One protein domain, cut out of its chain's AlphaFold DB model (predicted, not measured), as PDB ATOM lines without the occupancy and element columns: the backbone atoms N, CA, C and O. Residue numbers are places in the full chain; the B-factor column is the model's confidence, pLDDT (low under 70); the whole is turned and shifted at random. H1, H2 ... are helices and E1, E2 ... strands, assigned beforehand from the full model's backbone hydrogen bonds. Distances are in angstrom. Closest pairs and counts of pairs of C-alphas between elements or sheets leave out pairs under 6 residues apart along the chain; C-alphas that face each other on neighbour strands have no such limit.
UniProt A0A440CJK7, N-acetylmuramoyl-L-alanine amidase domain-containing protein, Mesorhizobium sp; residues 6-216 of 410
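This is residues 6 to 216 of the 410 residues of the protein "N-acetylmuramoyl-L-alanine amidase domain-containing protein" of Mesorhizobium sp (UniProt A0A440CJK7). A strongly twisted sheet of seven strands runs through the middle, with the long helix H3 over one face, H1 and H2 over the other, and H7 crossing H3 on its side away from the sheet. H8 and H9 make a corner at one end of the longest axis, off the sheet. There are 211 residues printed, with nine named helices and seven named strands in the order E1 E2 H1 E3 E4 H2 E5 H3 H4 E6 H5 H6 H7 E7 H8 H9. The sheet, E6 E2 E5 E3 E4 E1 E7, is mixed, and so is the class. The whole is compact, with a radius of gyration of the C-alphas of 16.8 A and spans of 48 by 38 by 35 A.

E1, residues 6 to 8, begins at C-alpha 6 (104.493, 119.696, 92.037). E2 is 27 to 32, 16.7 A; H1 42 to 50; E3 64 to 66; E4 71 to 73; H2 85 to 91; E5 92 to 97, 15.6 A. H3 is 105 to 122, 25.6 A, from C-alpha 105 (115.807, 129.540, 103.209). H4 is 127 to 130, E6 131 to 133, H5 134 to 138, H6 144 to 147, H7 152 to 169, 25.8 A, and E7 177 to 180. H8 is 188 to 200, 18.3 A; H9, 202 to 214, 18.6 A, ends at C-alpha 214 (124.672, 100.894, 77.132).

Parallel neighbours are E6 and E2 (N 30 to O 132, 2.8 A), E2 and E5 (N 29 to O 93, 2.8 A), E5 and E3 (N 96 to O 64, 2.8 A), E4 and E1 (N 7 to O 71, 2.9 A), and E1 and E7 (N 8 to O 179, 2.7 A), each pair of atoms within hydrogen-bond range. E3 and E4 are an antiparallel hairpin, N 65 and O 72 within range at 3.0 A. E2, H1, E3 and E5, H3 H4, E6 are split strand-helix-strand units, parallel strands with another between them, their crossovers right-handed. Three layers, helices on both faces, have H3 on one face and H1 and H2 on the opposite one. H1 runs along E4, at 0 degrees on the local plane; H2 stands up from the sheet by 46 degrees. H5, on their face, touches H2, closest C-alphas Ala 88 and Trp 137, 6.6 A. H3 and H7 touch at a steep tilt of 52 degrees, the same way, closest C-alphas Ala 113 and Val 160, 4.8 A. H4, H6 and H7 only graze the sheet. H8 and H9 are close but not clearly touching, about perpendicular at 85 degrees, closest C-alphas Leu 199 and Arg 205, 6.2 A. Every O i to N i+4 pair is within hydrogen-bond range in H1, H2, H3, H5, H7 and H8, and 7 of 9 in H9; H4 and H6 are too short for one.

The C-alphas farthest apart, of Asp 169 and Ala 200, are 51.2 A apart. The printed part has no cut; the links E1 to E2, H1 to E3 and E4 to H2 are long. Mean pLDDT of the printed part is 81.6; 52 residues are under 70, among them 170 to 179 and 184 to 216.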
ATOM      1  N   VAL A   6     103.316 119.783  92.905       83.38
ATOM      2  CA  VAL A   6     104.493 119.696  92.037       83.38
ATOM      3  C   VAL A   6     104.075 120.055  90.621       83.38
ATOM      4  O   VAL A   6     103.130 119.486  90.072       83.38
ATOM      5  N   THR A   7     104.800 120.990  90.018       87.19
ATOM      6  CA  THR A   7     104.586 121.397  88.631       87.19
ATOM      7  C   THR A   7     105.529 120.626  87.710       87.19
ATOM      8  O   THR A   7     106.747 120.683  87.846       87.19
ATOM      9  N   ASP A   8     104.984 119.909  86.739       89.06
ATOM     10  CA  ASP A   8     105.749 119.279  85.674       89.06
ATOM     11  C   ASP A   8     106.201 120.332  84.663       89.06
ATOM     12  O   ASP A   8     105.406 120.869  83.895       89.06
ATOM     13  N   ALA A   9     107.506 120.581  84.642       89.44
ATOM     14  CA  ALA A   9     108.212 121.320  83.607       89.44
ATOM     15  C   ALA A   9     109.270 120.385  83.022       89.44
ATOM     16  O   ALA A   9     110.462 120.469  83.339       89.44
ATOM     17  N   MET A  10     108.788 119.428  82.233       87.62
ATOM     18  CA  MET A  10     109.576 118.288  81.783       87.62
ATOM     19  C   MET A  10     110.572 118.701  80.708       87.62
ATOM     20  O   MET A  10     110.206 119.339  79.720       87.62
ATOM     21  N   ILE A  11     111.822 118.262  80.848       89.44
ATOM     22  CA  ILE A  11     112.775 118.310  79.740       89.44
ATOM     23  C   ILE A  11     112.182 117.470  78.593       89.44
ATOM     24  O   ILE A  11     111.719 116.352  78.856       89.44
ATOM     25  N   PRO A  12     112.149 117.966  77.342       83.50
ATOM     26  CA  PRO A  12     111.633 117.200  76.210       83.50
ATOM     27  C   PRO A  12     112.235 115.789  76.123       83.50
ATOM     28  O   PRO A  12     113.439 115.606  76.307       83.50
ATOM     29  N   LYS A  13     111.397 114.775  75.858       78.25
ATOM     30  CA  LYS A  13     111.867 113.397  75.634       78.25
ATOM     31  C   LYS A  13     112.829 113.361  74.441       78.25
ATOM     32  O   LYS A  13     112.632 114.089  73.474       78.25
ATOM     33  N   GLY A  14     113.843 112.502  74.510       68.50
ATOM     34  CA  GLY A  14     114.854 112.367  73.456       68.50
ATOM     35  C   GLY A  14     115.969 113.414  73.514       68.50
ATOM     36  O   GLY A  14     116.913 113.335  72.731       68.50
ATOM     37  N   ARG A  15     115.910 114.370  74.451       76.50
ATOM     38  CA  ARG A  15     117.047 115.246  74.734       76.50
ATOM     39  C   ARG A  15     118.172 114.496  75.424       76.50
ATOM     40  O   ARG A  15     117.959 113.602  76.226       76.50
ATOM     41  N   VAL A  16     119.392 114.936  75.177       68.69
ATOM     42  CA  VAL A  16     120.597 114.225  75.618       68.69
ATOM     43  C   VAL A  16     120.912 114.365  77.095       68.69
ATOM     44  O   VAL A  16     121.570 113.513  77.668       68.69
ATOM     45  N   ASP A  17     120.385 115.400  77.736       75.75
ATOM     46  CA  ASP A  17     120.364 115.545  79.186       75.75
ATOM     47  C   ASP A  17     119.140 114.876  79.839       75.75
ATOM     48  O   ASP A  17     118.991 114.923  81.059       75.75
ATOM     49  N   ARG A  18     118.288 114.206  79.054       88.50
ATOM     50  CA  ARG A  18     117.159 113.389  79.508       88.50
ATOM     51  C   ARG A  18     117.164 112.040  78.760       88.50
ATOM     52  O   ARG A  18     116.444 111.860  77.774       88.50
ATOM     53  N   PRO A  19     117.989 111.082  79.203       74.94
ATOM     54  CA  PRO A  19     118.352 109.927  78.388       74.94
ATOM     55  C   PRO A  19     117.232 108.905  78.194       74.94
ATOM     56  O   PRO A  19     117.401 107.972  77.413       74.94
ATOM     57  N   GLY A  20     116.119 108.991  78.927       80.44
ATOM     58  CA  GLY A  20     115.083 107.960  78.881       80.44
ATOM     59  C   GLY A  20     115.493 106.630  79.519       80.44
ATOM     60  O   GLY A  20     114.678 105.712  79.547       80.44
ATOM     61  N   THR A  21     116.724 106.501  80.035       78.88
ATOM     62  CA  THR A  21     117.212 105.273  80.675       78.88
ATOM     63  C   THR A  21     116.421 105.004  81.957       78.88
ATOM     64  O   THR A  21     116.467 105.842  82.864       78.88
ATOM     65  N   PRO A  22     115.722 103.862  82.070       75.06
ATOM     66  CA  PRO A  22     114.996 103.518  83.284       75.06
ATOM     67  C   PRO A  22     115.940 103.308  84.472       75.06
ATOM     68  O   PRO A  22     117.032 102.765  84.309       75.06
ATOM     69  N   ILE A  23     115.497 103.689  85.670       83.06
ATOM     70  CA  ILE A  23     116.182 103.387  86.932       83.06
ATOM     71  C   ILE A  23     115.207 102.811  87.955       83.06
ATOM     72  O   ILE A  23     114.020 103.147  87.969       83.06
ATOM     73  N   VAL A  24     115.738 101.994  88.863       87.56
ATOM     74  CA  VAL A  24     115.073 101.639  90.120       87.56
ATOM     75  C   VAL A  24     115.731 102.467  91.216       87.56
ATOM     76  O   VAL A  24     116.829 102.154  91.674       87.56
ATOM     77  N   ALA A  25     115.088 103.571  91.592       91.88
ATOM     78  CA  ALA A  25     115.640 104.477  92.588       91.88
ATOM     79  C   ALA A  25     115.663 103.823  93.980       91.88
ATOM     80  O   ALA A  25     114.649 103.332  94.466       91.88
ATOM     81  N   THR A  26     116.821 103.861  94.633       94.25
ATOM     82  CA  THR A  26     117.039 103.382  96.010       94.25
ATOM     83  C   THR A  26     117.405 104.516  96.963       94.25
ATOM     84  O   THR A  26     117.592 104.304  98.160       94.25
ATOM     85  N   SER A  27     117.525 105.742  96.448       97.38
ATOM     86  CA  SER A  27     117.910 106.901  97.241       97.38
ATOM     87  C   SER A  27     117.353 108.215  96.696       97.38
ATOM     88  O   SER A  27     116.984 108.327  95.527       97.38
ATOM     89  N   VAL A  28     117.346 109.235  97.552       98.75
ATOM     90  CA  VAL A  28     117.071 110.633  97.212       98.75
ATOM     91  C   VAL A  28     118.308 111.447  97.568       98.75
ATOM     92  O   VAL A  28     118.770 111.405  98.710       98.75
ATOM     93  N   THR A  29     118.850 112.186  96.602       98.69
ATOM     94  CA  THR A  29     120.053 113.002  96.784       98.69
ATOM     95  C   THR A  29     119.715 114.479  96.808       98.69
ATOM     96  O   THR A  29     119.225 115.021  95.819       98.69
ATOM     97  N   ILE A  30     120.056 115.135  97.913       98.75
ATOM     98  CA  ILE A  30     119.888 116.573  98.106       98.75
ATOM     99  C   ILE A  30     121.106 117.332  97.587       98.75
ATOM    100  O   ILE A  30     122.260 116.987  97.876       98.75
ATOM    101  N   HIS A  31     120.822 118.403  96.861       98.44
ATOM    102  CA  HIS A  31     121.774 119.341  96.290       98.44
ATOM    103  C   HIS A  31     121.390 120.781  96.626       98.44
ATOM    104  O   HIS A  31     120.272 121.062  97.057       98.44
ATOM    105  N   ASN A  32     122.333 121.694  96.414       97.25
ATOM    106  CA  ASN A  32     122.011 123.093  96.183       97.25
ATOM    107  C   ASN A  32     122.337 123.447  94.737       97.25
ATOM    108  O   ASN A  32     123.404 123.051  94.254       97.25
ATOM    109  N   THR A  33     121.509 124.302  94.128       93.44
ATOM    110  CA  THR A  33     121.658 124.705  92.717       93.44
ATOM    111  C   THR A  33     123.021 125.322  92.404       93.44
ATOM    112  O   THR A  33     123.457 125.347  91.251       93.44
ATOM    113  N   GLY A  34     123.713 125.844  93.423       90.44
ATOM    114  CA  GLY A  34     124.983 126.543  93.263       90.44
ATOM    115  C   GLY A  34     124.823 127.928  92.630       90.44
ATOM    116  O   GLY A  34     125.826 128.559  92.314       90.44
ATOM    117  N   ASN A  35     123.585 128.403  92.450       88.06
ATOM    118  CA  ASN A  35     123.276 129.677  91.816       88.06
ATOM    119  C   ASN A  35     122.729 130.672  92.847       88.06
ATOM    120  O   ASN A  35     121.581 130.568  93.271       88.06
ATOM    121  N   SER A  36     123.575 131.615  93.264       91.69
ATOM    122  CA  SER A  36     123.231 132.682  94.214       91.69
ATOM    123  C   SER A  36     122.842 133.997  93.529       91.69
ATOM    124  O   SER A  36     122.860 135.043  94.173       91.69
ATOM    125  N   GLN A  37     122.567 133.987  92.220       93.12
ATOM    126  CA  GLN A  37     122.108 135.184  91.514       93.12
ATOM    127  C   GLN A  37     120.669 135.526  91.911       93.12
ATOM    128  O   GLN A  37     119.851 134.633  92.137       93.12
ATOM    129  N   SER A  38     120.364 136.823  91.955       91.88
ATOM    130  CA  SER A  38     119.000 137.327  92.141       91.88
ATOM    131  C   SER A  38     118.048 136.719  91.106       91.88
ATOM    132  O   SER A  38     118.382 136.628  89.923       91.88
ATOM    133  N   GLY A  39     116.879 136.259  91.557       89.31
ATOM    134  CA  GLY A  39     115.863 135.657  90.685       89.31
ATOM    135  C   GLY A  39     116.154 134.225  90.218       89.31
ATOM    136  O   GLY A  39     115.396 133.687  89.411       89.31
ATOM    137  N   ALA A  40     117.203 133.566  90.728       92.81
ATOM    138  CA  ALA A  40     117.498 132.156  90.455       92.81
ATOM    139  C   ALA A  40     116.576 131.188  91.238       92.81
ATOM    140  O   ALA A  40     117.036 130.285  91.942       92.81
ATOM    141  N   ASN A  41     115.264 131.382  91.113       93.50
ATOM    142  CA  ASN A  41     114.212 130.566  91.727       93.50
ATOM    143  C   ASN A  41     113.956 129.254  90.955       93.50
ATOM    144  O   ASN A  41     114.626 128.963  89.952       93.50
ATOM    145  N   ALA A  42     113.015 128.432  91.420       94.06
ATOM    146  CA  ALA A  42     112.724 127.139  90.816       94.06
ATOM    147  C   ALA A  42     112.132 127.285  89.402       94.06
ATOM    148  O   ALA A  42     112.543 126.533  88.514       94.06
ATOM    149  N   ASN A  43     111.281 128.291  89.130       93.38
ATOM    150  CA  ASN A  43     110.807 128.594  87.766       93.38
ATOM    151  C   ASN A  43     111.958 128.891  86.798       93.38
ATOM    152  O   ASN A  43     111.980 128.373  85.679       93.38
ATOM    153  N   ALA A  44     112.925 129.712  87.215       91.25
ATOM    154  CA  ALA A  44     114.062 130.097  86.385       91.25
ATOM    155  C   ALA A  44     114.924 128.880  86.020       91.25
ATOM    156  O   ALA A  44     115.280 128.702  84.851       91.25
ATOM    157  N   HIS A  45     115.200 127.999  86.986       95.31
ATOM    158  CA  HIS A  45     115.915 126.743  86.743       95.31
ATOM    159  C   HIS A  45     115.113 125.785  85.855       95.31
ATOM    160  O   HIS A  45     115.670 125.226  84.908       95.31
ATOM    161  N   ALA A  46     113.803 125.654  86.092       93.00
ATOM    162  CA  ALA A  46     112.908 124.846  85.270       93.00
ATOM    163  C   ALA A  46     112.929 125.299  83.808       93.00
ATOM    164  O   ALA A  46     113.169 124.504  82.899       93.00
ATOM    165  N   ARG A  47     112.771 126.604  83.574       87.81
ATOM    166  CA  ARG A  47     112.857 127.209  82.244       87.81
ATOM    167  C   ARG A  47     114.229 126.986  81.617       87.81
ATOM    168  O   ARG A  47     114.302 126.642  80.440       87.81
ATOM    169  N   ALA A  48     115.311 127.173  82.369       86.81
ATOM    170  CA  ALA A  48     116.668 127.002  81.858       86.81
ATOM    171  C   ALA A  48     116.947 125.549  81.432       86.81
ATOM    172  O   ALA A  48     117.516 125.331  80.360       86.81
ATOM    173  N   LEU A  49     116.485 124.562  82.207       89.94
ATOM    174  CA  LEU A  49     116.547 123.147  81.833       89.94
ATOM    175  C   LEU A  49     115.699 122.863  80.590       89.94
ATOM    176  O   LEU A  49     116.229 122.386  79.586       89.94
ATOM    177  N   VAL A  50     114.411 123.215  80.605       85.12
ATOM    178  CA  VAL A  50     113.462 122.906  79.519       85.12
ATOM    179  C   VAL A  50     113.841 123.581  78.198       85.12
ATOM    180  O   VAL A  50     113.721 122.966  77.143       85.12
ATOM    181  N   THR A  51     114.387 124.799  78.237       79.31
ATOM    182  CA  THR A  51     114.844 125.527  77.035       79.31
ATOM    183  C   THR A  51     116.276 125.193  76.609       79.31
ATOM    184  O   THR A  51     116.758 125.733  75.614       79.31
ATOM    185  N   GLY A  52     116.980 124.338  77.360       77.19
ATOM    186  CA  GLY A  52     118.343 123.911  77.032       77.19
ATOM    187  C   GLY A  52     119.416 124.959  77.320       77.19
ATOM    188  O   GLY A  52     120.546 124.817  76.871       77.19
ATOM    189  N   ALA A  53     119.108 126.008  78.086       80.44
ATOM    190  CA  ALA A  53     120.079 127.039  78.451       80.44
ATOM    191  C   ALA A  53     121.228 126.511  79.331       80.44
ATOM    192  O   ALA A  53     122.282 127.135  79.381       80.44
ATOM    193  N   LEU A  54     121.033 125.373  80.009       77.56
ATOM    194  CA  LEU A  54     122.061 124.717  80.830       77.56
ATOM    195  C   LEU A  54     122.867 123.645  80.083       77.56
ATOM    196  O   LEU A  54     123.734 123.006  80.681       77.56
ATOM    197  N   LEU A  55     122.600 123.447  78.791       68.19
ATOM    198  CA  LEU A  55     123.352 122.530  77.946       68.19
ATOM    199  C   LEU A  55     124.672 123.177  77.490       68.19
ATOM    200  O   LEU A  55     124.837 123.557  76.333       68.19
ATOM    201  N   SER A  56     125.620 123.328  78.410       53.06
ATOM    202  CA  SER A  56     126.926 123.926  78.120       53.06
ATOM    203  C   SER A  56     128.055 123.117  78.753       53.06
ATOM    204  O   SER A  56     128.140 123.016  79.974       53.06
ATOM    205  N   GLY A  57     128.945 122.559  77.931       48.53
ATOM    206  CA  GLY A  57     130.238 121.999  78.356       48.53
ATOM    207  C   GLY A  57     130.216 120.688  79.158       48.53
ATOM    208  O   GLY A  57     131.267 120.071  79.305       48.53
ATOM    209  N   TYR A  58     129.064 120.235  79.662       55.75
ATOM    210  CA  TYR A  58     128.879 118.959  80.365       55.75
ATOM    211  C   TYR A  58     127.386 118.595  80.424       55.75
ATOM    212  O   TYR A  58     126.539 119.481  80.534       55.75
ATOM    213  N   LEU A  59     127.051 117.299  80.360       68.38
ATOM    214  CA  LEU A  59     125.666 116.853  80.547       68.38
ATOM    215  C   LEU A  59     125.277 116.972  82.018       68.38
ATOM    216  O   LEU A  59     125.932 116.399  82.891       68.38
ATOM    217  N   ARG A  60     124.210 117.729  82.278       80.81
ATOM    218  CA  ARG A  60     123.662 117.928  83.615       80.81
ATOM    219  C   ARG A  60     122.145 117.992  83.585       80.81
ATOM    220  O   ARG A  60     121.572 118.690  82.757       80.81
ATOM    221  N   SER A  61     121.517 117.290  84.512       93.00
ATOM    222  CA  SER A  61     120.072 117.291  84.714       93.00
ATOM    223  C   SER A  61     119.741 116.680  86.065       93.00
ATOM    224  O   SER A  61     120.554 115.962  86.640       93.00
ATOM    225  N   TRP A  62     118.555 116.961  86.585       97.50
ATOM    226  CA  TRP A  62     118.078 116.449  87.868       97.50
ATOM    227  C   TRP A  62     116.554 116.360  87.846       97.50
ATOM    228  O   TRP A  62     115.902 116.889  86.944       97.50
ATOM    229  N   HIS A  63     115.979 115.669  88.825       98.25
ATOM    230  CA  HIS A  63     114.549 115.380  88.837       98.25
ATOM    231  C   HIS A  63     113.722 116.559  89.315       98.25
ATOM    232  O   HIS A  63     112.712 116.851  88.681       98.25
ATOM    233  N   PHE A  64     114.144 117.238  90.385       98.38
ATOM    234  CA  PHE A  64     113.362 118.311  90.996       98.38
ATOM    235  C   PHE A  64     114.178 119.550  91.335       98.38
ATOM    236  O   PHE A  64     115.277 119.427  91.872       98.38
ATOM    237  N   THR A  65     113.596 120.727  91.113       98.31
ATOM    238  CA  THR A  65     114.055 121.983  91.725       98.31
ATOM    239  C   THR A  65     113.031 122.447  92.754       98.31
ATOM    240  O   THR A  65     111.830 122.409  92.477       98.31
ATOM    241  N   VAL A  66     113.503 122.878  93.923       97.12
ATOM    242  CA  VAL A  66     112.675 123.323  95.052       97.12
ATOM    243  C   VAL A  66     113.140 124.694  95.528       97.12
ATOM    244  O   VAL A  66     114.332 124.883  95.778       97.12
ATOM    245  N   ASP A  67     112.202 125.613  95.724       96.06
ATOM    246  CA  ASP A  67     112.411 126.848  96.484       96.06
ATOM    247  C   ASP A  67     111.362 126.986  97.604       96.06
ATOM    248  O   ASP A  67     110.759 126.005  98.053       96.06
ATOM    249  N   ASP A  68     111.200 128.191  98.140       94.12
ATOM    250  CA  ASP A  68     110.289 128.495  99.235       94.12
ATOM    251  C   ASP A  68     108.810 128.593  98.832       94.12
ATOM    252  O   ASP A  68     107.954 128.546  99.715       94.12
ATOM    253  N   PHE A  69     108.476 128.646  97.541       89.81
ATOM    254  CA  PHE A  69     107.096 128.840  97.083       89.81
ATOM    255  C   PHE A  69     106.603 127.792  96.080       89.81
ATOM    256  O   PHE A  69     105.393 127.566  95.995       89.81
ATOM    257  N   GLU A  70     107.489 127.112  95.356       91.50
ATOM    258  CA  GLU A  70     107.114 126.135  94.338       91.50
ATOM    259  C   GLU A  70     108.128 124.988  94.165       91.50
ATOM    260  O   GLU A  70     109.289 125.034  94.578       91.50
ATOM    261  N   ILE A  71     107.654 123.901  93.548       93.38
ATOM    262  CA  ILE A  71     108.449 122.715  93.219       93.38
ATOM    263  C   ILE A  71     108.204 122.369  91.755       93.38
ATOM    264  O   ILE A  71     107.051 122.205  91.342       93.38
ATOM    265  N   TYR A  72     109.281 122.184  90.990       95.31
ATOM    266  CA  TYR A  72     109.201 121.674  89.622       95.31
ATOM    267  C   TYR A  72     109.812 120.292  89.488       95.31
ATOM    268  O   TYR A  72     110.875 120.033  90.046       95.31
ATOM    269  N   ARG A  73     109.181 119.443  88.675       95.50
ATOM    270  CA  ARG A  73     109.742 118.182  88.186       95.50
ATOM    271  C   ARG A  73     110.175 118.323  86.730       95.50
ATOM    272  O   ARG A  73     109.421 118.839  85.907       95.50
ATOM    273  N   HIS A  74     111.371 117.838  86.414       95.81
ATOM    274  CA  HIS A  74     111.987 117.952  85.087       95.81
ATOM    275  C   HIS A  74     112.169 116.604  84.388       95.81
ATOM    276  O   HIS A  74     112.151 116.529  83.158       95.81
ATOM    277  N   ILE A  75     112.349 115.542  85.174       95.44
ATOM    278  CA  ILE A  75     112.584 114.168  84.721       95.44
ATOM    279  C   ILE A  75     111.742 113.227  85.605       95.44
ATOM    280  O   ILE A  75     111.628 113.481  86.808       95.44
ATOM    281  N   PRO A  76     111.122 112.159  85.058       93.50
ATOM    282  CA  PRO A  76     110.399 111.173  85.859       93.50
ATOM    283  C   PRO A  76     111.324 110.498  86.874       93.50
ATOM    284  O   PRO A  76     112.477 110.212  86.576       93.50
ATOM    285  N   THR A  77     110.818 110.171  88.060       93.62
ATOM    286  CA  THR A  77     111.607 109.523  89.128       93.62
ATOM    287  C   THR A  77     112.070 108.105  88.790       93.62
ATOM    288  O   THR A  77     112.954 107.572  89.452       93.62
ATOM    289  N   THR A  78     111.493 107.505  87.750       86.00
ATOM    290  CA  THR A  78     111.864 106.200  87.187       86.00
ATOM    291  C   THR A  78     112.872 106.313  86.042       86.00
ATOM    292  O   THR A  78     113.126 105.329  85.355       86.00
ATOM    293  N   GLU A  79     113.400 107.508  85.778       89.88
ATOM    294  CA  GLU A  79     114.312 107.798  84.674       89.88
ATOM    295  C   GLU A  79     115.616 108.406  85.217       89.88
ATOM    296  O   GLU A  79     115.598 109.208  86.150       89.88
ATOM    297  N   LYS A  80     116.759 108.023  84.649       87.94
ATOM    298  CA  LYS A  80     118.088 108.546  84.997       87.94
ATOM    299  C   LYS A  80     118.199 110.054  84.738       87.94
ATOM    300  O   LYS A  80     117.715 110.556  83.727       87.94
ATOM    301  N   ALA A  81     118.943 110.744  85.601       93.19
ATOM    302  CA  ALA A  81     119.370 112.136  85.424       93.19
ATOM    303  C   ALA A  81     120.894 112.284  85.635       93.19
ATOM    304  O   ALA A  81     121.528 111.399  86.209       93.19
ATOM    305  N   TYR A  82     121.496 113.397  85.199       85.69
ATOM    306  CA  TYR A  82     122.937 113.685  85.322       85.69
ATOM    307  C   TYR A  82     123.250 114.668  86.454       85.69
ATOM    308  O   TYR A  82     123.502 115.849  86.203       85.69
ATOM    309  N   HIS A  83     123.265 114.200  87.704       90.81
ATOM    310  CA  HIS A  83     123.302 115.100  88.867       90.81
ATOM    311  C   HIS A  83     124.438 114.839  89.868       90.81
ATOM    312  O   HIS A  83     124.970 115.794  90.433       90.81
ATOM    313  N   ALA A  84     124.841 113.585  90.106       83.00
ATOM    314  CA  ALA A  84     125.760 113.246  91.207       83.00
ATOM    315  C   ALA A  84     126.759 112.120  90.874       83.00
ATOM    316  O   ALA A  84     127.180 111.355  91.741       83.00
ATOM    317  N   GLY A  85     127.174 112.033  89.609       69.06
ATOM    318  CA  GLY A  85     128.089 110.995  89.125       69.06
ATOM    319  C   GLY A  85     127.399 109.644  88.880       69.06
ATOM    320  O   GLY A  85     126.221 109.488  89.198       69.06
ATOM    321  N   PRO A  86     128.104 108.654  88.299       70.44
ATOM    322  CA  PRO A  86     127.467 107.470  87.712       70.44
ATOM    323  C   PRO A  86     126.589 106.663  88.678       70.44
ATOM    324  O   PRO A  86     125.457 106.337  88.336       70.44
ATOM    325  N   ALA A  87     127.073 106.403  89.897       70.06
ATOM    326  CA  ALA A  87     126.335 105.622  90.891       70.06
ATOM    327  C   ALA A  87     125.016 106.295  91.305       70.06
ATOM    328  O   ALA A  87     123.980 105.636  91.370       70.06
ATOM    329  N   ALA A  88     125.039 107.612  91.531       83.44
ATOM    330  CA  ALA A  88     123.835 108.365  91.857       83.44
ATOM    331  C   ALA A  88     122.894 108.448  90.652       83.44
ATOM    332  O   ALA A  88     121.713 108.157  90.782       83.44
ATOM    333  N   ASN A  89     123.427 108.750  89.466       85.69
ATOM    334  CA  ASN A  89     122.644 108.855  88.235       85.69
ATOM    335  C   ASN A  89     121.873 107.553  87.929       85.69
ATOM    336  O   ASN A  89     120.777 107.605  87.380       85.69
ATOM    337  N   ALA A  90     122.431 106.392  88.290       77.88
ATOM    338  CA  ALA A  90     121.813 105.084  88.078       77.88
ATOM    339  C   ALA A  90     120.795 104.667  89.160       77.88
ATOM    340  O   ALA A  90     120.056 103.711  88.947       77.88
ATOM    341  N   SER A  91     120.767 105.325  90.326       82.50
ATOM    342  CA  SER A  91     120.042 104.804  91.502       82.50
ATOM    343  C   SER A  91     119.394 105.857  92.406       82.50
ATOM    344  O   SER A  91     118.803 105.509  93.431       82.50
ATOM    345  N   SER A  92     119.489 107.142  92.064       97.00
ATOM    346  CA  SER A  92     119.067 108.236  92.933       97.00
ATOM    347  C   SER A  92     118.195 109.266  92.231       97.00
ATOM    348  O   SER A  92     118.384 109.584  91.058       97.00
ATOM    349  N   ILE A  93     117.261 109.827  92.994       98.62
ATOM    350  CA  ILE A  93     116.431 110.957  92.581       98.62
ATOM    351  C   ILE A  93     117.115 112.249  93.042       98.62
ATOM    352  O   ILE A  93     117.344 112.444  94.235       98.62
ATOM    353  N   GLY A  94     117.468 113.132  92.108       98.44
ATOM    354  CA  GLY A  94     118.132 114.407  92.383       98.44
ATOM    355  C   GLY A  94     117.158 115.531  92.734       98.44
ATOM    356  O   GLY A  94     116.290 115.865  91.929       98.44
ATOM    357  N   VAL A  95     117.346 116.140  93.906       98.81
ATOM    358  CA  VAL A  95     116.587 117.306  94.383       98.81
ATOM    359  C   VAL A  95     117.540 118.485  94.569       98.81
ATOM    360  O   VAL A  95     118.406 118.455  95.443       98.81
ATOM    361  N   GLU A  96     117.376 119.522  93.757       98.56
ATOM    362  CA  GLU A  96     118.137 120.770  93.809       98.56
ATOM    363  C   GLU A  96     117.373 121.827  94.610       98.56
ATOM    364  O   GLU A  96     116.311 122.289  94.193       98.56
ATOM    365  N   VAL A  97     117.913 122.225  95.764       98.50
ATOM    366  CA  VAL A  97     117.353 123.313  96.577       98.50
ATOM    367  C   VAL A  97     117.968 124.636  96.130       98.50
ATOM    368  O   VAL A  97     119.199 124.790  96.136       98.50
ATOM    369  N   CYS A  98     117.127 125.595  95.751       97.75
ATOM    370  CA  CYS A  98     117.550 126.942  95.387       97.75
ATOM    371  C   CYS A  98     118.291 127.640  96.549       97.75
ATOM    372  O   CYS A  98     118.234 127.225  97.710       97.75
ATOM    373  N   GLN A  99     119.078 128.669  96.226       94.81
ATOM    374  CA  GLN A  99     119.920 129.384  97.197       94.81
ATOM    375  C   GLN A  99     120.144 130.858  96.813       94.81
ATOM    376  O   GLN A  99     121.225 131.410  97.039       94.81
ATOM    377  N   HIS A 100     119.149 131.483  96.179       91.56
ATOM    378  CA  HIS A 100     119.215 132.890  95.784       91.56
ATOM    379  C   HIS A 100     118.900 133.833  96.967       91.56
ATOM    380  O   HIS A 100     118.282 133.395  97.939       91.56
ATOM    381  N   PRO A 101     119.325 135.112  96.924       90.50
ATOM    382  CA  PRO A 101     119.245 136.024  98.070       90.50
ATOM    383  C   PRO A 101     117.824 136.320  98.564       90.50
ATOM    384  O   PRO A 101     117.632 136.548  99.754       90.50
ATOM    385  N   GLU A 102     116.836 136.313  97.669       92.94
ATOM    386  CA  GLU A 102     115.433 136.609  97.996       92.94
ATOM    387  C   GLU A 102     114.690 135.417  98.620       92.94
ATOM    388  O   GLU A 102     113.579 135.586  99.117       92.94
ATOM    389  N   GLN A 103     115.281 134.219  98.595       93.56
ATOM    390  CA  GLN A 103     114.642 132.994  99.065       93.56
ATOM    391  C   GLN A 103     114.469 132.986 100.586       93.56
ATOM    392  O   GLN A 103     115.431 133.153 101.347       93.56
ATOM    393  N   ASN A 104     113.282 132.605 101.061       94.44
ATOM    394  CA  ASN A 104     113.120 132.165 102.439       94.44
ATOM    395  C   ASN A 104     113.759 130.780 102.643       94.44
ATOM    396  O   ASN A 104     113.126 129.735 102.501       94.44
ATOM    397  N   ASN A 105     115.034 130.770 103.033       92.19
ATOM    398  CA  ASN A 105     115.807 129.540 103.209       92.19
ATOM    399  C   ASN A 105     115.158 128.516 104.150       92.19
ATOM    400  O   ASN A 105     115.262 127.319 103.901       92.19
ATOM    401  N   LYS A 106     114.496 128.953 105.229       93.31
ATOM    402  CA  LYS A 106     113.829 128.019 106.145       93.31
ATOM    403  C   LYS A 106     112.712 127.277 105.415       93.31
ATOM    404  O   LYS A 106     112.676 126.052 105.461       93.31
ATOM    405  N   LEU A 107     111.851 128.016 104.720       93.19
ATOM    406  CA  LEU A 107     110.712 127.443 104.011       93.19
ATOM    407  C   LEU A 107     111.152 126.579 102.819       93.19
ATOM    408  O   LEU A 107     110.609 125.495 102.629       93.19
ATOM    409  N   ALA A 108     112.195 126.978 102.085       95.62
ATOM    410  CA  ALA A 108     112.760 126.164 101.006       95.62
ATOM    411  C   ALA A 108     113.248 124.789 101.498       95.62
ATOM    412  O   ALA A 108     112.989 123.767 100.864       95.62
ATOM    413  N   TYR A 109     113.905 124.735 102.662       97.00
ATOM    414  CA  TYR A 109     114.326 123.462 103.252       97.00
ATOM    415  C   TYR A 109     113.173 122.665 103.872       97.00
ATOM    416  O   TYR A 109     113.221 121.439 103.834       97.00
ATOM    417  N   GLU A 110     112.116 123.313 104.368       93.50
ATOM    418  CA  GLU A 110     110.883 122.622 104.775       93.50
ATOM    419  C   GLU A 110     110.180 121.968 103.576       93.50
ATOM    420  O   GLU A 110     109.789 120.801 103.651       93.50
ATOM    421  N   ASN A 111     110.090 122.676 102.446       92.50
ATOM    422  CA  ASN A 111     109.567 122.143 101.186       92.50
ATOM    423  C   ASN A 111     110.430 120.981 100.674       92.50
ATOM    424  O   ASN A 111     109.908 119.929 100.300       92.50
ATOM    425  N   ALA A 112     111.758 121.130 100.709       97.44
ATOM    426  CA  ALA A 112     112.683 120.079 100.298       97.44
ATOM    427  C   ALA A 112     112.604 118.846 101.211       97.44
ATOM    428  O   ALA A 112     112.697 117.719 100.724       97.44
ATOM    429  N   ALA A 113     112.409 119.038 102.520       96.81
ATOM    430  CA  ALA A 113     112.253 117.941 103.467       96.81
ATOM    431  C   ALA A 113     110.946 117.171 103.238       96.81
ATOM    432  O   ALA A 113     110.958 115.939 103.238       96.81
ATOM    433  N   TRP A 114     109.842 117.885 102.983       94.69
ATOM    434  CA  TRP A 114     108.569 117.276 102.595       94.69
ATOM    435  C   TRP A 114     108.713 116.461 101.305       94.69
ATOM    436  O   TRP A 114     108.377 115.277 101.294       94.69
ATOM    437  N   LEU A 115     109.299 117.047 100.254       95.81
ATOM    438  CA  LEU A 115     109.503 116.356  98.981       95.81
ATOM    439  C   LEU A 115     110.378 115.109  99.155       95.81
ATOM    440  O   LEU A 115     110.031 114.039  98.660       95.81
ATOM    441  N   ALA A 116     111.493 115.220  99.881       97.56
ATOM    442  CA  ALA A 116     112.372 114.087 100.147       97.56
ATOM    443  C   ALA A 116     111.641 112.964 100.898       97.56
ATOM    444  O   ALA A 116     111.799 111.801 100.537       97.56
ATOM    445  N   ALA A 117     110.809 113.296 101.889       95.19
ATOM    446  CA  ALA A 117     110.005 112.317 102.613       95.19
ATOM    447  C   ALA A 117     108.986 111.611 101.706       95.19
ATOM    448  O   ALA A 117     108.876 110.385 101.751       95.19
ATOM    449  N   THR A 118     108.292 112.357 100.840       91.62
ATOM    450  CA  THR A 118     107.363 111.792  99.848       91.62
ATOM    451  C   THR A 118     108.078 110.851  98.880       91.62
ATOM    452  O   THR A 118     107.601 109.745  98.632       91.62
ATOM    453  N   LEU A 119     109.244 111.249  98.368       95.44
ATOM    454  CA  LEU A 119     110.037 110.429  97.451       95.44
ATOM    455  C   LEU A 119     110.569 109.162  98.132       95.44
ATOM    456  O   LEU A 119     110.478 108.082  97.556       95.44
ATOM    457  N   LEU A 120     111.073 109.273  99.363       95.00
ATOM    458  CA  LEU A 120     111.532 108.130 100.158       95.00
ATOM    459  C   LEU A 120     110.401 107.133 100.425       95.00
ATOM    460  O   LEU A 120     110.609 105.930 100.278       95.00
ATOM    461  N   HIS A 121     109.201 107.624 100.743       90.50
ATOM    462  CA  HIS A 121     108.017 106.782 100.899       90.50
ATOM    463  C   HIS A 121     107.674 106.047  99.591       90.50
ATOM    464  O   HIS A 121     107.483 104.832  99.603       90.50
ATOM    465  N   GLN A 122     107.690 106.748  98.448       88.69
ATOM    466  CA  GLN A 122     107.434 106.153  97.128       88.69
ATOM    467  C   GLN A 122     108.425 105.038  96.771       88.69
ATOM    468  O   GLN A 122     108.019 104.003  96.245       88.69
ATOM    469  N   ILE A 123     109.712 105.219  97.082       91.81
ATOM    470  CA  ILE A 123     110.755 104.214  96.820       91.81
ATOM    471  C   ILE A 123     110.946 103.218  97.978       91.81
ATOM    472  O   ILE A 123     111.867 102.404  97.942       91.81
ATOM    473  N   LYS A 124     110.079 103.268  99.000       92.50
ATOM    474  CA  LYS A 124     110.080 102.384 100.179       92.50
ATOM    475  C   LYS A 124     111.405 102.386 100.955       92.50
ATOM    476  O   LYS A 124     111.880 101.340 101.391       92.50
ATOM    477  N   MET A 125     111.997 103.565 101.145       94.31
ATOM    478  CA  MET A 125     113.245 103.757 101.890       94.31
ATOM    479  C   MET A 125     113.038 104.614 103.136       94.31
ATOM    480  O   MET A 125     112.208 105.520 103.165       94.31
ATOM    481  N   THR A 126     113.839 104.365 104.171       95.06
ATOM    482  CA  THR A 126     113.913 105.244 105.346       95.06
ATOM    483  C   THR A 126     114.902 106.389 105.098       95.06
ATOM    484  O   THR A 126     115.805 106.247 104.269       95.06
ATOM    485  N   PRO A 127     114.825 107.506 105.844       95.50
ATOM    486  CA  PRO A 127     115.822 108.572 105.740       95.50
ATOM    487  C   PRO A 127     117.256 108.087 105.982       95.50
ATOM    488  O   PRO A 127     118.172 108.498 105.281       95.50
ATOM    489  N   THR A 128     117.471 107.168 106.925       93.12
ATOM    490  CA  THR A 128     118.807 106.619 107.203       93.12
ATOM    491  C   THR A 128     119.341 105.765 106.050       93.12
ATOM    492  O   THR A 128     120.523 105.849 105.715       93.12
ATOM    493  N   ALA A 129     118.480 104.977 105.403       91.94
ATOM    494  CA  ALA A 129     118.877 104.100 104.306       91.94
ATOM    495  C   ALA A 129     118.993 104.839 102.965       91.94
ATOM    496  O   ALA A 129     119.960 104.612 102.238       91.94
ATOM    497  N   GLY A 130     118.049 105.730 102.656       94.31
ATOM    498  CA  GLY A 130     117.857 106.288 101.316       94.31
ATOM    499  C   GLY A 130     118.157 107.777 101.161       94.31
ATOM    500  O   GLY A 130     118.309 108.226 100.029       94.31
ATOM    501  N   LEU A 131     118.265 108.570 102.235       98.56
ATOM    502  CA  LEU A 131     118.594 109.993 102.093       98.56
ATOM    503  C   LEU A 131     120.106 110.173 101.946       98.56
ATOM    504  O   LEU A 131     120.897 109.646 102.735       98.56
ATOM    505  N   ARG A 132     120.510 110.925 100.925       98.00
ATOM    506  CA  ARG A 132     121.907 111.243 100.622       98.00
ATOM    507  C   ARG A 132     122.063 112.728 100.328       98.00
ATOM    508  O   ARG A 132     121.141 113.394  99.869       98.00
ATOM    509  N   GLN A 133     123.253 113.251 100.556       97.81
ATOM    510  CA  GLN A 133     123.723 114.521  99.993       97.81
ATOM    511  C   GLN A 133     124.620 114.220  98.793       97.81
ATOM    512  O   GLN A 133     125.248 113.164  98.743       97.81
ATOM    513  N   HIS A 134     124.761 115.151  97.845       92.38
ATOM    514  CA  HIS A 134     125.718 114.996  96.736       92.38
ATOM    515  C   HIS A 134     127.124 114.606  97.241       92.38
ATOM    516  O   HIS A 134     127.785 113.730  96.679       92.38
ATOM    517  N   HIS A 135     127.551 115.183  98.364       88.12
ATOM    518  CA  HIS A 135     128.805 114.837  99.026       88.12
ATOM    519  C   HIS A 135     128.985 113.332  99.303       88.12
ATOM    520  O   HIS A 135     130.114 112.847  99.273       88.12
ATOM    521  N   ASP A 136     127.919 112.569  99.540       85.62
ATOM    522  CA  ASP A 136     128.022 111.130  99.811       85.62
ATOM    523  C   ASP A 136     128.481 110.343  98.571       85.62
ATOM    524  O   ASP A 136     129.120 109.303  98.709       85.62
ATOM    525  N   TRP A 137     128.231 110.879  97.369       74.38
ATOM    526  CA  TRP A 137     128.569 110.258  96.084       74.38
ATOM    527  C   TRP A 137     129.913 110.720  95.523       74.38
ATOM    528  O   TRP A 137     130.725 109.917  95.053       74.38
ATOM    529  N   THR A 138     130.154 112.034  95.547       66.31
ATOM    530  CA  THR A 138     131.296 112.653  94.850       66.31
ATOM    531  C   THR A 138     132.271 113.359  95.780       66.31
ATOM    532  O   THR A 138     133.335 113.771  95.329       66.31
ATOM    533  N   ARG A 139     131.929 113.502  97.067       76.62
ATOM    534  CA  ARG A 139     132.623 114.357  98.046       76.62
ATOM    535  C   ARG A 139     132.608 115.853  97.713       76.62
ATOM    536  O   ARG A 139     133.182 116.632  98.470       76.62
ATOM    537  N   LYS A 140     131.873 116.293  96.678       70.50
ATOM    538  CA  LYS A 140     131.624 117.721  96.414       70.50
ATOM    539  C   LYS A 140     131.086 118.387  97.679       70.50
ATOM    540  O   LYS A 140     130.290 117.786  98.400       70.50
ATOM    541  N   ASN A 141     131.484 119.631  97.949       85.31
ATOM    542  CA  ASN A 141     130.852 120.426  99.001       85.31
ATOM    543  C   ASN A 141     129.439 120.868  98.569       85.31
ATOM    544  O   ASN A 141     129.192 122.033  98.288       85.31
ATOM    545  N   CYS A 142     128.533 119.903  98.440       88.94
ATOM    546  CA  CYS A 142     127.148 120.074  98.032       88.94
ATOM    547  C   CYS A 142     126.280 119.092  98.843       88.94
ATOM    548  O   CYS A 142     126.674 117.925  98.965       88.94
ATOM    549  N   PRO A 143     125.142 119.521  99.418       96.81
ATOM    550  CA  PRO A 143     124.555 120.868  99.397       96.81
ATOM    551  C   PRO A 143     125.371 121.863 100.238       96.81
ATOM    552  O   PRO A 143     125.539 121.678 101.444       96.81
ATOM    553  N   SER A 144     125.918 122.908  99.609       91.44
ATOM    554  CA  SER A 144     126.871 123.837 100.234       91.44
ATOM    555  C   SER A 144     126.261 124.616 101.395       91.44
ATOM    556  O   SER A 144     126.956 124.885 102.371       91.44
ATOM    557  N   VAL A 145     124.966 124.938 101.332       93.25
ATOM    558  CA  VAL A 145     124.278 125.715 102.373       93.25
ATOM    559  C   VAL A 145     124.109 124.897 103.657       93.25
ATOM    560  O   VAL A 145     124.377 125.409 104.743       93.25
ATOM    561  N   LEU A 146     123.722 123.618 103.553       95.00
ATOM    562  CA  LEU A 146     123.638 122.731 104.722       95.00
ATOM    563  C   LEU A 146     125.029 122.359 105.236       95.00
ATOM    564  O   LEU A 146     125.259 122.330 106.439       95.00
ATOM    565  N   ARG A 147     125.979 122.080 104.341       94.31
ATOM    566  CA  ARG A 147     127.335 121.681 104.740       94.31
ATOM    567  C   ARG A 147     128.154 122.824 105.329       94.31
ATOM    568  O   ARG A 147     129.029 122.571 106.149       94.31
ATOM    569  N   GLY A 148     127.855 124.065 104.951       91.94
ATOM    570  CA  GLY A 148     128.484 125.263 105.504       91.94
ATOM    571  C   GLY A 148     128.076 125.577 106.948       91.94
ATOM    572  O   GLY A 148     128.644 126.488 107.542       91.94
ATOM    573  N   LYS A 149     127.110 124.847 107.524       94.56
ATOM    574  CA  LYS A 149     126.606 125.064 108.885       94.56
ATOM    575  C   LYS A 149     126.736 123.780 109.715       94.56
ATOM    576  O   LYS A 149     126.088 122.781 109.388       94.56
ATOM    577  N   PRO A 150     127.533 123.773 110.801       95.12
ATOM    578  CA  PRO A 150     127.653 122.610 111.678       95.12
ATOM    579  C   PRO A 150     126.286 122.076 112.122       95.12
ATOM    580  O   PRO A 150     125.415 122.827 112.549       95.12
ATOM    581  N   GLY A 151     126.079 120.766 111.981       96.50
ATOM    582  CA  GLY A 151     124.839 120.095 112.381       96.50
ATOM    583  C   GLY A 151     123.632 120.290 111.453       96.50
ATOM    584  O   GLY A 151     122.661 119.551 111.603       96.50
ATOM    585  N   ALA A 152     123.674 121.186 110.460       96.88
ATOM    586  CA  ALA A 152     122.503 121.468 109.625       96.88
ATOM    587  C   ALA A 152     122.083 120.280 108.743       96.88
ATOM    588  O   ALA A 152     120.890 120.053 108.577       96.88
ATOM    589  N   TRP A 153     123.022 119.458 108.254       97.25
ATOM    590  CA  TRP A 153     122.669 118.198 107.578       97.25
ATOM    591  C   TRP A 153     121.920 117.239 108.511       97.25
ATOM    592  O   TRP A 153     120.879 116.705 108.145       97.25
ATOM    593  N   LYS A 154     122.403 117.062 109.749       97.38
ATOM    594  CA  LYS A 154     121.740 116.213 110.752       97.38
ATOM    595  C   LYS A 154     120.342 116.743 111.089       97.38
ATOM    596  O   LYS A 154     119.407 115.955 111.193       97.38
ATOM    597  N   ALA A 155     120.196 118.061 111.219       97.69
ATOM    598  CA  ALA A 155     118.905 118.704 111.434       97.69
ATOM    599  C   ALA A 155     117.957 118.490 110.243       97.69
ATOM    600  O   ALA A 155     116.795 118.154 110.446       97.69
ATOM    601  N   PHE A 156     118.455 118.603 109.010       98.25
ATOM    602  CA  PHE A 156     117.672 118.327 107.808       98.25
ATOM    603  C   PHE A 156     117.216 116.860 107.739       98.25
ATOM    604  O   PHE A 156     116.041 116.597 107.510       98.25
ATOM    605  N   VAL A 157     118.098 115.894 108.032       98.31
ATOM    606  CA  VAL A 157     117.727 114.466 108.125       98.31
ATOM    607  C   VAL A 157     116.610 114.252 109.156       98.31
ATOM    608  O   VAL A 157     115.676 113.496 108.896       98.31
ATOM    609  N   ALA A 158     116.667 114.939 110.302       97.69
ATOM    610  CA  ALA A 158     115.615 114.877 111.315       97.69
ATOM    611  C   ALA A 158     114.286 115.489 110.830       97.69
ATOM    612  O   ALA A 158     113.229 114.925 111.101       97.69
ATOM    613  N   GLN A 159     114.326 116.589 110.069       96.69
ATOM    614  CA  GLN A 159     113.130 117.167 109.439       96.69
ATOM    615  C   GLN A 159     112.490 116.196 108.438       96.69
ATOM    616  O   GLN A 159     111.275 116.017 108.461       96.69
ATOM    617  N   VAL A 160     113.294 115.518 107.611       97.81
ATOM    618  CA  VAL A 160     112.790 114.486 106.687       97.81
ATOM    619  C   VAL A 160     112.168 113.324 107.459       97.81
ATOM    620  O   VAL A 160     111.093 112.860 107.096       97.81
ATOM    621  N   ALA A 161     112.794 112.872 108.550       96.31
ATOM    622  CA  ALA A 161     112.239 111.809 109.384       96.31
ATOM    623  C   ALA A 161     110.886 112.191 110.007       96.31
ATOM    624  O   ALA A 161     109.958 111.383 109.979       96.31
ATOM    625  N   ALA A 162     110.750 113.424 110.500       94.19
ATOM    626  CA  ALA A 162     109.479 113.937 111.006       94.19
ATOM    627  C   ALA A 162     108.406 114.004 109.902       94.19
ATOM    628  O   ALA A 162     107.267 113.599 110.123       94.19
ATOM    629  N   ALA A 163     108.775 114.447 108.697       91.56
ATOM    630  CA  ALA A 163     107.868 114.464 107.552       91.56
ATOM    631  C   ALA A 163     107.455 113.046 107.105       91.56
ATOM    632  O   ALA A 163     106.289 112.831 106.785       91.56
ATOM    633  N   CYS A 164     108.363 112.060 107.138       89.75
ATOM    634  CA  CYS A 164     108.026 110.654 106.883       89.75
ATOM    635  C   CYS A 164     107.020 110.107 107.905       89.75
ATOM    636  O   CYS A 164     106.086 109.414 107.512       89.75
ATOM    637  N   ALA A 165     107.190 110.419 109.194       89.19
ATOM    638  CA  ALA A 165     106.245 110.007 110.232       89.19
ATOM    639  C   ALA A 165     104.850 110.605 109.983       89.19
ATOM    640  O   ALA A 165     103.871 109.869 109.917       89.19
ATOM    641  N   ALA A 166     104.782 111.911 109.700       85.06
ATOM    642  CA  ALA A 166     103.523 112.589 109.392       85.06
ATOM    643  C   ALA A 166     102.809 112.025 108.146       85.06
ATOM    644  O   ALA A 166     101.582 112.000 108.102       85.06
ATOM    645  N   LEU A 167     103.554 111.563 107.132       81.44
ATOM    646  CA  LEU A 167     102.976 110.894 105.958       81.44
ATOM    647  C   LEU A 167     102.363 109.530 106.300       81.44
ATOM    648  O   LEU A 167     101.343 109.171 105.717       81.44
ATOM    649  N   ASN A 168     102.963 108.785 107.231       75.62
ATOM    650  CA  ASN A 168     102.446 107.485 107.661       75.62
ATOM    651  C   ASN A 168     101.180 107.635 108.523       75.62
ATOM    652  O   ASN A 168     100.248 106.851 108.366       75.62
ATOM    653  N   ASP A 169     101.126 108.662 109.376       73.12
ATOM    654  CA  ASP A 169      99.972 108.942 110.244       73.12
ATOM    655  C   ASP A 169      98.753 109.461 109.463       73.12
ATOM    656  O   ASP A 169      97.613 109.305 109.897       73.12
ATOM    657  N   ALA A 170      98.979 110.075 108.296       64.19
ATOM    658  CA  ALA A 170      97.922 110.669 107.481       64.19
ATOM    659  C   ALA A 170      97.057 109.652 106.706       64.19
ATOM    660  O   ALA A 170      96.006 110.063 106.225       64.19
ATOM    661  N   GLY A 171      97.469 108.375 106.606       52.44
ATOM    662  CA  GLY A 171      96.758 107.304 105.888       52.44
ATOM    663  C   GLY A 171      96.625 107.559 104.379       52.44
ATOM    664  O   GLY A 171      95.863 108.421 103.974       52.44
ATOM    665  N   GLU A 172      97.354 106.795 103.553       49.97
ATOM    666  CA  GLU A 172      97.540 106.999 102.098       49.97
ATOM    667  C   GLU A 172      97.947 108.435 101.688       49.97
ATOM    668  O   GLU A 172      97.257 109.432 101.890       49.97
ATOM    669  N   SER A 173      99.116 108.566 101.050       48.81
ATOM    670  CA  SER A 173      99.633 109.864 100.608       48.81
ATOM    671  C   SER A 173      98.626 110.584  99.704       48.81
ATOM    672  O   SER A 173      98.290 110.066  98.636       48.81
ATOM    673  N   LYS A 174      98.197 111.800 100.078       45.09
ATOM    674  CA  LYS A 174      97.423 112.668  99.177       45.09
ATOM    675  C   LYS A 174      98.166 112.772  97.837       45.09
ATOM    676  O   LYS A 174      99.358 113.098  97.850       45.09
ATOM    677  N   PRO A 175      97.508 112.493  96.699       46.78
ATOM    678  CA  PRO A 175      98.164 112.522  95.404       46.78
ATOM    679  C   PRO A 175      98.734 113.918  95.164       46.78
ATOM    680  O   PRO A 175      98.039 114.928  95.298       46.78
ATOM    681  N   VAL A 176     100.021 113.964  94.823       53.12
ATOM    682  CA  VAL A 176     100.682 115.190  94.384       53.12
ATOM    683  C   VAL A 176      99.883 115.727  93.202       53.12
ATOM    684  O   VAL A 176      99.800 115.080  92.159       53.12
ATOM    685  N   THR A 177      99.243 116.882  93.373       50.34
ATOM    686  CA  THR A 177      98.493 117.502  92.280       50.34
ATOM    687  C   THR A 177      99.502 117.987  91.247       50.34
ATOM    688  O   THR A 177     100.361 118.806  91.568       50.34
ATOM    689  N   LEU A 178      99.417 117.451  90.030       55.62
ATOM    690  CA  LEU A 178     100.314 117.781  88.929       55.62
ATOM    691  C   LEU A 178      99.740 118.954  88.132       55.62
ATOM    692  O   LEU A 178      98.630 118.873  87.607       55.62
ATOM    693  N   LYS A 179     100.508 120.036  88.009       67.12
ATOM    694  CA  LYS A 179     100.275 121.083  87.001       67.12
ATOM    695  C   LYS A 179     101.303 120.908  85.891       67.12
ATOM    696  O   LYS A 179     102.474 120.769  86.202       67.12
ATOM    697  N   VAL A 180     100.902 120.914  84.622       71.25
ATOM    698  CA  VAL A 180     101.838 120.779  83.490       71.25
ATOM    699  C   VAL A 180     102.110 122.155  82.890       71.25
ATOM    700  O   VAL A 180     101.169 122.887  82.584       71.25
ATOM    701  N   VAL A 181     103.384 122.509  82.719       76.06
ATOM    702  CA  VAL A 181     103.829 123.761  82.091       76.06
ATOM    703  C   VAL A 181     104.824 123.448  80.975       76.06
ATOM    704  O   VAL A 181     105.815 122.750  81.189       76.06
ATOM    705  N   ASP A 182     104.587 124.006  79.785       75.06
ATOM    706  CA  ASP A 182     105.496 123.912  78.638       75.06
ATOM    707  C   ASP A 182     106.160 125.267  78.344       75.06
ATOM    708  O   ASP A 182     105.558 126.179  77.769       75.06
ATOM    709  N   PHE A 183     107.439 125.385  78.711       76.69
ATOM    710  CA  PHE A 183     108.247 126.584  78.473       76.69
ATOM    711  C   PHE A 183     108.728 126.747  77.021       76.69
ATOM    712  O   PHE A 183     109.329 127.778  76.707       76.69
ATOM    713  N   THR A 184     108.499 125.765  76.145       68.44
ATOM    714  CA  THR A 184     108.944 125.793  74.741       68.44
ATOM    715  C   THR A 184     107.883 126.305  73.770       68.44
ATOM    716  O   THR A 184     108.248 126.837  72.723       68.44
ATOM    717  N   SER A 185     106.603 126.241  74.149       67.06
ATOM    718  CA  SER A 185     105.430 126.593  73.327       67.06
ATOM    719  C   SER A 185     105.522 127.926  72.564       67.06
ATOM    720  O   SER A 185     105.040 128.021  71.440       67.06
ATOM    721  N   GLY A 186     106.175 128.950  73.124       63.84
ATOM    722  CA  GLY A 186     106.337 130.258  72.470       63.84
ATOM    723  C   GLY A 186     107.619 130.453  71.650       63.84
ATOM    724  O   GLY A 186     107.724 131.458  70.951       63.84
ATOM    725  N   ARG A 187     108.626 129.569  71.767       67.62
ATOM    726  CA  ARG A 187     109.944 129.688  71.094       67.62
ATOM    727  C   ARG A 187     110.603 128.316  70.814       67.62
ATOM    728  O   ARG A 187     111.730 128.084  71.266       67.62
ATOM    729  N   PRO A 188     109.946 127.404  70.078       67.50
ATOM    730  CA  PRO A 188     110.454 126.048  69.863       67.50
ATOM    731  C   PRO A 188     111.760 126.018  69.051       67.50
ATOM    732  O   PRO A 188     112.690 125.303  69.413       67.50
ATOM    733  N   GLU A 189     111.887 126.858  68.019       69.06
ATOM    734  CA  GLU A 189     113.078 126.917  67.156       69.06
ATOM    735  C   GLU A 189     114.336 127.356  67.916       69.06
ATOM    736  O   GLU A 189     115.406 126.774  67.755       69.06
ATOM    737  N   ALA A 190     114.213 128.340  68.811       67.06
ATOM    738  CA  ALA A 190     115.334 128.802  69.626       67.06
ATOM    739  C   ALA A 190     115.796 127.737  70.638       67.06
ATOM    740  O   ALA A 190     116.989 127.634  70.929       67.06
ATOM    741  N   ALA A 191     114.866 126.940  71.177       59.88
ATOM    742  CA  ALA A 191     115.196 125.806  72.036       59.88
ATOM    743  C   ALA A 191     115.876 124.678  71.238       59.88
ATOM    744  O   ALA A 191     116.872 124.121  71.702       59.88
ATOM    745  N   ALA A 192     115.400 124.396  70.021       64.44
ATOM    746  CA  ALA A 192     116.018 123.434  69.110       64.44
ATOM    747  C   ALA A 192     117.440 123.859  68.705       64.44
ATOM    748  O   ALA A 192     118.361 123.054  68.784       64.44
ATOM    749  N   ALA A 193     117.664 125.136  68.382       69.81
ATOM    750  CA  ALA A 193     118.991 125.652  68.043       69.81
ATOM    751  C   ALA A 193     120.002 125.501  69.195       69.81
ATOM    752  O   ALA A 193     121.158 125.142  68.969       69.81
ATOM    753  N   LYS A 194     119.575 125.723  70.447       65.31
ATOM    754  CA  LYS A 194     120.419 125.481  71.631       65.31
ATOM    755  C   LYS A 194     120.727 124.001  71.831       65.31
ATOM    756  O   LYS A 194     121.846 123.665  72.207       65.31
ATOM    757  N   LEU A 195     119.754 123.127  71.570       60.84
ATOM    758  CA  LEU A 195     119.958 121.682  71.606       60.84
ATOM    759  C   LEU A 195     120.960 121.238  70.536       60.84
ATOM    760  O   LEU A 195     121.897 120.526  70.871       60.84
ATOM    761  N   GLU A 196     120.827 121.699  69.293       65.62
ATOM    762  CA  GLU A 196     121.779 121.399  68.216       65.62
ATOM    763  C   GLU A 196     123.188 121.906  68.539       65.62
ATOM    764  O   GLU A 196     124.170 121.175  68.395       65.62
ATOM    765  N   ALA A 197     123.304 123.124  69.077       63.00
ATOM    766  CA  ALA A 197     124.580 123.664  69.533       63.00
ATOM    767  C   ALA A 197     125.202 122.805  70.649       63.00
ATOM    768  O   ALA A 197     126.399 122.528  70.624       63.00
ATOM    769  N   ALA A 198     124.394 122.330  71.599       55.06
ATOM    770  CA  ALA A 198     124.842 121.440  72.662       55.06
ATOM    771  C   ALA A 198     125.224 120.041  72.163       55.06
ATOM    772  O   ALA A 198     126.234 119.491  72.592       55.06
ATOM    773  N   LEU A 199     124.445 119.476  71.241       53.44
ATOM    774  CA  LEU A 199     124.725 118.217  70.551       53.44
ATOM    775  C   LEU A 199     125.985 118.299  69.698       53.44
ATOM    776  O   LEU A 199     126.626 117.279  69.459       53.44
ATOM    777  N   ALA A 200     126.355 119.486  69.223       53.91
ATOM    778  CA  ALA A 200     127.618 119.714  68.541       53.91
ATOM    779  C   ALA A 200     128.818 119.710  69.502       53.91
ATOM    780  O   ALA A 200     129.937 119.451  69.056       53.91
ATOM    781  N   LEU A 201     128.608 119.919  70.812       46.38
ATOM    782  CA  LEU A 201     129.695 119.913  71.789       46.38
ATOM    783  C   LEU A 201     130.307 118.505  71.909       46.38
ATOM    784  O   LEU A 201     129.603 117.547  72.248       46.38
ATOM    785  N   PRO A 202     131.629 118.346  71.722       46.50
ATOM    786  CA  PRO A 202     132.263 117.027  71.723       46.50
ATOM    787  C   PRO A 202     132.103 116.250  73.030       46.50
ATOM    788  O   PRO A 202     131.997 115.027  73.013       46.50
ATOM    789  N   VAL A 203     132.068 116.948  74.168       44.59
ATOM    790  CA  VAL A 203     131.831 116.345  75.490       44.59
ATOM    791  C   VAL A 203     130.441 115.721  75.581       44.59
ATOM    792  O   VAL A 203     130.303 114.593  76.043       44.59
ATOM    793  N   VAL A 204     129.424 116.409  75.061       46.31
ATOM    794  CA  VAL A 204     128.045 115.921  75.007       46.31
ATOM    795  C   VAL A 204     127.962 114.734  74.049       46.31
ATOM    796  O   VAL A 204     127.461 113.684  74.441       46.31
ATOM    797  N   ARG A 205     128.574 114.823  72.856       50.72
ATOM    798  CA  ARG A 205     128.680 113.693  71.908       50.72
ATOM    799  C   ARG A 205     129.370 112.470  72.502       50.72
ATOM    800  O   ARG A 205     128.920 111.352  72.272       50.72
ATOM    801  N   SER A 206     130.449 112.666  73.259       44.66
ATOM    802  CA  SER A 206     131.177 111.579  73.916       44.66
ATOM    803  C   SER A 206     130.307 110.863  74.946       44.66
ATOM    804  O   SER A 206     130.319 109.634  74.996       44.66
ATOM    805  N   ILE A 207     129.531 111.609  75.739       48.81
ATOM    806  CA  ILE A 207     128.652 111.012  76.747       48.81
ATOM    807  C   ILE A 207     127.473 110.298  76.071       48.81
ATOM    808  O   ILE A 207     127.246 109.127  76.358       48.81
ATOM    809  N   ILE A 208     126.814 110.918  75.084       49.41
ATOM    810  CA  ILE A 208     125.733 110.274  74.314       49.41
ATOM    811  C   ILE A 208     126.222 108.987  73.651       49.41
ATOM    812  O   ILE A 208     125.547 107.966  73.711       49.41
ATOM    813  N   ARG A 209     127.414 109.010  73.039       44.53
ATOM    814  CA  ARG A 209     128.009 107.820  72.423       44.53
ATOM    815  C   ARG A 209     128.283 106.740  73.462       44.53
ATOM    816  O   ARG A 209     128.012 105.578  73.185       44.53
ATOM    817  N   SER A 210     128.789 107.112  74.638       38.88
ATOM    818  CA  SER A 210     128.979 106.149  75.721       38.88
ATOM    819  C   SER A 210     127.650 105.524  76.157       38.88
ATOM    820  O   SER A 210     127.605 104.334  76.420       38.88
ATOM    821  N   GLU A 211     126.541 106.260  76.137       40.56
ATOM    822  CA  GLU A 211     125.251 105.801  76.671       40.56
ATOM    823  C   GLU A 211     124.365 105.074  75.669       40.56
ATOM    824  O   GLU A 211     123.714 104.096  76.032       40.56
ATOM    825  N   ALA A 212     124.384 105.486  74.401       37.00
ATOM    826  CA  ALA A 212     123.734 104.765  73.312       37.00
ATOM    827  C   ALA A 212     124.290 103.335  73.170       37.00
ATOM    828  O   ALA A 212     123.567 102.430  72.761       37.00
ATOM    829  N   LEU A 213     125.549 103.114  73.568       30.44
ATOM    830  CA  LEU A 213     126.153 101.784  73.653       30.44
ATOM    831  C   LEU A 213     125.606 100.953  74.832       30.44
ATOM    832  O   LEU A 213     125.455  99.747  74.679       30.44
ATOM    833  N   HIS A 214     125.240 101.580  75.958       33.50
ATOM    834  CA  HIS A 214     124.672 100.894  77.132       33.50
ATOM    835  C   HIS A 214     123.158 100.616  76.996       33.50
ATOM    836  O   HIS A 214     122.655  99.640  77.545       33.50
ATOM    837  N   GLY A 215     122.407 101.449  76.263       30.72
ATOM    838  CA  GLY A 215     120.947 101.319  76.104       30.72
ATOM    839  C   GLY A 215     120.475 100.233  75.124       30.72
ATOM    840  O   GLY A 215     119.299  99.879  75.128       30.72
ATOM    841  N   ALA A 216     121.365  99.677  74.296       30.66
ATOM    842  CA  ALA A 216     121.027  98.719  73.237       30.66
ATOM    843  C   ALA A 216     120.942  97.246  73.700       30.66
ATOM    844  O   ALA A 216     121.069  96.339  72.880       30.66
TER     845      ALA A 216